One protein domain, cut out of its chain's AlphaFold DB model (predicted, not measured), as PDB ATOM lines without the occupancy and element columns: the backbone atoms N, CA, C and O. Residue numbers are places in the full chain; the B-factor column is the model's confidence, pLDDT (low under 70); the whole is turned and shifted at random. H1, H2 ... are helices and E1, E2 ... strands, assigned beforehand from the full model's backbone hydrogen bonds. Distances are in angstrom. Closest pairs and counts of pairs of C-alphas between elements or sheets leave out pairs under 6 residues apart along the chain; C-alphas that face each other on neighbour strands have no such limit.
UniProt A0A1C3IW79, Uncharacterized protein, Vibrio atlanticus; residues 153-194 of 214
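AT A GLANCE: This is residues 153 to 194 of the 214 residues of an uncharacterized protein of Vibrio atlanticus (UniProt A0A1C3IW79). The chain makes one flat circuit: a ribbon of two parallel strands, E1 and E2, lies at one end, and a corner of two short helices, H1 and H2, lies at the other. Residues 161 to 169 lead from E1 to H1, and residues 186 to 189 return from H2 to E2. The 42 printed residues hold, in chain order, E1, H1, H2 and E2; the sheet's order is E1, E2, all parallel, and the class is mixed, helices and strands. The whole is compact, with a radius of gyration of the C-alphas of 9.9 A, and its outline is flat, spanning 26 by 22 by 11 A.

HOW THE PARTS SIT: E1, residues 156 to 160, and E2, residues 190 to 193, are parallel neighbours at 17 degrees. The C-alphas of Asp 156 and Gly 190 face each other at 4.5 A. Within hydrogen-bond range are N 191 and O 156, 2.8 A, and N 158 and O 191, 2.9 A. H1, residues 170 to 178, and H2, residues 180 to 185, touch; their closest C-alphas, of Gly 176 and Phe 183, are 5.2 A apart. They run opposite ways at a steep tilt of 63 degrees. In H1 and H2 every O i to N i+4 pair is within hydrogen-bond range. E1 and H2 are apart, as are H1 and E2. E1, H1, H2 and E2 form a strand-helix-strand unit, two parallel neighbour strands with helices between them along the chain; its crossover is right-handed.

IN THESE COORDINATES: E1 begins at C-alpha 156 (-26.187, 35.627, 36.715) and is 10.0 A long from first to last C-alpha. H1 measures 13.0 A, ending at C-alpha 178 (-33.946, 36.323, 56.312). H2 measures 8.8 A. E2 measures 9.7 A, ending at C-alpha 193 (-25.480, 25.307, 35.822).

THE WHOLE: The C-alphas farthest apart, of Val 160 and Trp 178, are 26.5 A from each other. The printed part has no cut. The links H1 to H2 and H2 to E2 are tight, and E1 to H1 is short. The model's mean pLDDT over the printed part is 83.2; residues 153 to 155 are under 70.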
ATOM      1  N   ASP A 153     -28.214  42.700  34.951       53.25
ATOM      2  CA  ASP A 153     -27.038  43.046  35.742       53.25
ATOM      3  C   ASP A 153     -27.124  42.531  37.193       53.25
ATOM      4  O   ASP A 153     -26.084  42.361  37.819       53.25
ATOM      5  N   LEU A 154     -28.328  42.249  37.713       57.62
ATOM      6  CA  LEU A 154     -28.545  41.773  39.092       57.62
ATOM      7  C   LEU A 154     -28.585  40.239  39.233       57.62
ATOM      8  O   LEU A 154     -28.721  39.723  40.345       57.62
ATOM      9  N   VAL A 155     -28.568  39.489  38.123       67.88
ATOM     10  CA  VAL A 155     -28.793  38.034  38.130       67.88
ATOM     11  C   VAL A 155     -27.879  37.347  37.121       67.88
ATOM     12  O   VAL A 155     -27.995  37.562  35.918       67.88
ATOM     13  N   ASP A 156     -27.022  36.447  37.597       70.75
ATOM     14  CA  ASP A 156     -26.187  35.627  36.715       70.75
ATOM     15  C   ASP A 156     -27.014  34.468  36.127       70.75
ATOM     16  O   ASP A 156     -27.619  33.683  36.864       70.75
ATOM     17  N   ILE A 157     -27.089  34.360  34.797       78.44
ATOM     18  CA  ILE A 157     -27.910  33.363  34.096       78.44
ATOM     19  C   ILE A 157     -27.039  32.576  33.125       78.44
ATOM     20  O   ILE A 157     -26.384  33.144  32.255       78.44
ATOM     21  N   GLY A 158     -27.101  31.246  33.208       77.88
ATOM     22  CA  GLY A 158     -26.429  30.371  32.243       77.88
ATOM     23  C   GLY A 158     -24.978  30.057  32.588       77.88
ATOM     24  O   GLY A 158     -24.350  29.262  31.891       77.88
ATOM     25  N   THR A 159     -24.449  30.630  33.667       84.50
ATOM     26  CA  THR A 159     -23.065  30.413  34.081       84.50
ATOM     27  C   THR A 159     -22.892  29.038  34.714       84.50
ATOM     28  O   THR A 159     -23.642  28.637  35.612       84.50
ATOM     29  N   VAL A 160     -21.872  28.308  34.257       89.88
ATOM     30  CA  VAL A 160     -21.451  27.061  34.895       89.88
ATOM     31  C   VAL A 160     -20.670  27.390  36.168       89.88
ATOM     32  O   VAL A 160     -19.634  28.050  36.106       89.88
ATOM     33  N   ALA A 161     -21.152  26.918  37.314       89.69
ATOM     34  CA  ALA A 161     -20.590  27.211  38.628       89.69
ATOM     35  C   ALA A 161     -20.485  25.953  39.502       89.69
ATOM     36  O   ALA A 161     -21.237  24.987  39.362       89.69
ATOM     37  N   ASN A 162     -19.549  25.971  40.444       90.31
ATOM     38  CA  ASN A 162     -19.383  24.936  41.457       90.31
ATOM     39  C   ASN A 162     -20.116  25.323  42.742       90.31
ATOM     40  O   ASN A 162     -20.133  26.480  43.140       90.31
ATOM     41  N   LEU A 163     -20.607  24.336  43.494       88.06
ATOM     42  CA  LEU A 163     -21.267  24.561  44.794       88.06
ATOM     43  C   LEU A 163     -20.352  25.176  45.876       88.06
ATOM     44  O   LEU A 163     -20.805  25.485  46.975       88.06
ATOM     45  N   THR A 164     -19.057  25.320  45.596       88.94
ATOM     46  CA  THR A 164     -18.084  26.008  46.457       88.94
ATOM     47  C   THR A 164     -17.922  27.490  46.122       88.94
ATOM     48  O   THR A 164     -17.231  28.202  46.857       88.94
ATOM     49  N   ASP A 165     -18.520  27.947  45.023       88.31
ATOM     50  CA  ASP A 165     -18.378  29.310  44.523       88.31
ATOM     51  C   ASP A 165     -19.125  30.311  45.418       88.31
ATOM     52  O   ASP A 165     -20.000  29.920  46.203       88.31
ATOM     53  N   PRO A 166     -18.770  31.613  45.360       86.38
ATOM     54  CA  PRO A 166     -19.300  32.621  46.269       86.38
ATOM     55  C   PRO A 166     -20.827  32.618  46.447       86.38
ATOM     56  O   PRO A 166     -21.225  32.625  47.614       86.38
ATOM     57  N   PRO A 167     -21.664  32.507  45.388       82.50
ATOM     58  CA  PRO A 167     -23.124  32.518  45.527       82.50
ATOM     59  C   PRO A 167     -23.665  31.424  46.460       82.50
ATOM     60  O   PRO A 167     -24.626  31.647  47.194       82.50
ATOM     61  N   PHE A 168     -22.998  30.266  46.515       86.38
ATOM     62  CA  PHE A 168     -23.435  29.084  47.269       86.38
ATOM     63  C   PHE A 168     -22.855  28.995  48.683       86.38
ATOM     64  O   PHE A 168     -23.065  28.008  49.399       86.38
ATOM     65  N   LYS A 169     -22.113  30.013  49.136       87.88
ATOM     66  CA  LYS A 169     -21.583  30.034  50.502       87.88
ATOM     67  C   LYS A 169     -22.725  29.970  51.513       87.88
ATOM     68  O   LYS A 169     -23.735  30.657  51.406       87.88
ATOM     69  N   LYS A 170     -22.517  29.222  52.600       84.25
ATOM     70  CA  LYS A 170     -23.506  29.059  53.684       84.25
ATOM     71  C   LYS A 170     -24.038  30.386  54.255       84.25
ATOM     72  O   LYS A 170     -25.177  30.440  54.711       84.25
ATOM     73  N   GLY A 171     -23.218  31.442  54.258       84.00
ATOM     74  CA  GLY A 171     -23.640  32.784  54.674       84.00
ATOM     75  C   GLY A 171     -24.770  33.342  53.805       84.00
ATOM     76  O   GLY A 171     -25.748  33.854  54.345       84.00
ATOM     77  N   ASN A 172     -24.687  33.132  52.492       86.06
ATOM     78  CA  ASN A 172     -25.662  33.605  51.513       86.06
ATOM     79  C   ASN A 172     -26.985  32.849  51.630       86.06
ATOM     80  O   ASN A 172     -28.043  33.457  51.542       86.06
ATOM     81  N   ALA A 173     -26.949  31.554  51.961       81.19
ATOM     82  CA  ALA A 173     -28.167  30.806  52.277       81.19
ATOM     83  C   ALA A 173     -28.919  31.408  53.482       81.19
ATOM     84  O   ALA A 173     -30.145  31.499  53.479       81.19
ATOM     85  N   LYS A 174     -28.192  31.863  54.517       82.31
ATOM     86  CA  LYS A 174     -28.807  32.561  55.657       82.31
ATOM     87  C   LYS A 174     -29.342  33.936  55.244       82.31
ATOM     88  O   LYS A 174     -30.413  34.310  55.714       82.31
ATOM     89  N   LEU A 175     -28.606  34.662  54.404       85.62
ATOM     90  CA  LEU A 175     -29.018  35.963  53.885       85.62
ATOM     91  C   LEU A 175     -30.317  35.837  53.079       85.62
ATOM     92  O   LEU A 175     -31.304  36.453  53.455       85.62
ATOM     93  N   GLY A 176     -30.379  34.950  52.083       82.69
ATOM     94  CA  GLY A 176     -31.579  34.741  51.265       82.69
ATOM     95  C   GLY A 176     -32.810  34.307  52.067       82.69
ATOM     96  O   GLY A 176     -33.932  34.644  51.704       82.69
ATOM     97  N   MET A 177     -32.619  33.616  53.198       83.00
ATOM     98  CA  MET A 177     -33.725  33.196  54.064       83.00
ATOM     99  C   MET A 177     -34.325  34.333  54.902       83.00
ATOM    100  O   MET A 177     -35.521  34.306  55.176       83.00
ATOM    101  N   TRP A 178     -33.516  35.300  55.344       86.62
ATOM    102  CA  TRP A 178     -33.946  36.323  56.312       86.62
ATOM    103  C   TRP A 178     -33.891  37.753  55.786       86.62
ATOM    104  O   TRP A 178     -34.389  38.659  56.444       86.62
ATOM    105  N   GLN A 179     -33.241  37.960  54.650       89.56
ATOM    106  CA  GLN A 179     -32.977  39.250  54.025       89.56
ATOM    107  C   GLN A 179     -33.025  39.095  52.496       89.56
ATOM    108  O   GLN A 179     -31.999  39.219  51.823       89.56
ATOM    109  N   PRO A 180     -34.193  38.722  51.940       85.31
ATOM    110  CA  PRO A 180     -34.309  38.338  50.538       85.31
ATOM    111  C   PRO A 180     -34.058  39.501  49.572       85.31
ATOM    112  O   PRO A 180     -33.461  39.274  48.526       85.31
ATOM    113  N   LEU A 181     -34.458  40.733  49.906       85.62
ATOM    114  CA  LEU A 181     -34.196  41.887  49.046       85.62
ATOM    115  C   LEU A 181     -32.699  42.225  49.061       85.62
ATOM    116  O   LEU A 181     -32.117  42.389  47.994       85.62
ATOM    117  N   THR A 182     -32.041  42.226  50.223       88.69
ATOM    118  CA  THR A 182     -30.575  42.380  50.288       88.69
ATOM    119  C   THR A 182     -29.853  41.276  49.511       88.69
ATOM    120  O   THR A 182     -28.913  41.563  48.782       88.69
ATOM    121  N   PHE A 183     -30.303  40.020  49.602       86.50
ATOM    122  CA  PHE A 183     -29.712  38.915  48.840       86.50
ATOM    123  C   PHE A 183     -29.748  39.163  47.323       86.50
ATOM    124  O   PHE A 183     -28.749  38.897  46.655       86.50
ATOM    125  N   LEU A 184     -30.867  39.685  46.802       82.62
ATOM    126  CA  LEU A 184     -30.998  40.070  45.392       82.62
ATOM    127  C   LEU A 184     -30.060  41.231  45.030       82.62
ATOM    128  O   LEU A 184     -29.396  41.172  44.006       82.62
ATOM    129  N   LEU A 185     -29.997  42.269  45.869       84.19
ATOM    130  CA  LEU A 185     -29.197  43.477  45.617       84.19
ATOM    131  C   LEU A 185     -27.680  43.265  45.756       84.19
ATOM    132  O   LEU A 185     -26.907  44.110  45.318       84.19
ATOM    133  N   GLU A 186     -27.256  42.177  46.398       85.94
ATOM    134  CA  GLU A 186     -25.851  41.776  46.535       85.94
ATOM    135  C   GLU A 186     -25.428  40.732  45.478       85.94
ATOM    136  O   GLU A 186     -24.488  39.973  45.713       85.94
ATOM    137  N   ASP A 187     -26.137  40.655  44.345       79.00
ATOM    138  CA  ASP A 187     -25.829  39.787  43.195       79.00
ATOM    139  C   ASP A 187     -25.703  38.292  43.553       79.00
ATOM    140  O   ASP A 187     -24.993  37.517  42.909       79.00
ATOM    141  N   ASN A 188     -26.385  37.850  44.616       81.50
ATOM    142  CA  ASN A 188     -26.349  36.445  45.033       81.50
ATOM    143  C   ASN A 188     -27.417  35.595  44.327       81.50
ATOM    144  O   ASN A 188     -27.426  34.369  44.468       81.50
ATOM    145  N   ALA A 189     -28.324  36.229  43.580       82.19
ATOM    146  CA  ALA A 189     -29.354  35.559  42.801       82.19
ATOM    147  C   ALA A 189     -28.837  35.146  41.422       82.19
ATOM    148  O   ALA A 189     -28.027  35.831  40.807       82.19
ATOM    149  N   GLY A 190     -29.306  34.001  40.931       82.88
ATOM    150  CA  GLY A 190     -28.870  33.497  39.638       82.88
ATOM    151  C   GLY A 190     -29.476  32.156  39.264       82.88
ATOM    152  O   GLY A 190     -29.950  31.403  40.121       82.88
ATOM    153  N   LEU A 191     -29.422  31.860  37.968       85.88
ATOM    154  CA  LEU A 191     -29.650  30.543  37.397       85.88
ATOM    155  C   LEU A 191     -28.302  29.965  36.965       85.88
ATOM    156  O   LEU A 191     -27.794  30.255  35.880       85.88
ATOM    157  N   TYR A 192     -27.755  29.113  37.821       87.94
ATOM    158  CA  TYR A 192     -26.445  28.508  37.631       87.94
ATOM    159  C   TYR A 192     -26.556  27.062  37.162       87.94
ATOM    160  O   TYR A 192     -27.414  26.298  37.611       87.94
ATOM    161  N   PHE A 193     -25.618  26.666  36.312       90.50
ATOM    162  CA  PHE A 193     -25.480  25.307  35.822       90.50
ATOM    163  C   PHE A 193     -24.351  24.606  36.580       90.50
ATOM    164  O   PHE A 193     -23.252  25.131  36.694       90.50
ATOM    165  N   LEU A 194     -24.581  23.397  37.095       90.81
ATOM    166  CA  LEU A 194     -23.498  22.616  37.725       90.81
ATOM    167  C   LEU A 194     -22.580  21.941  36.694       90.81
ATOM    168  O   LEU A 194     -21.512  21.432  37.026       90.81
TER     169      LEU A 194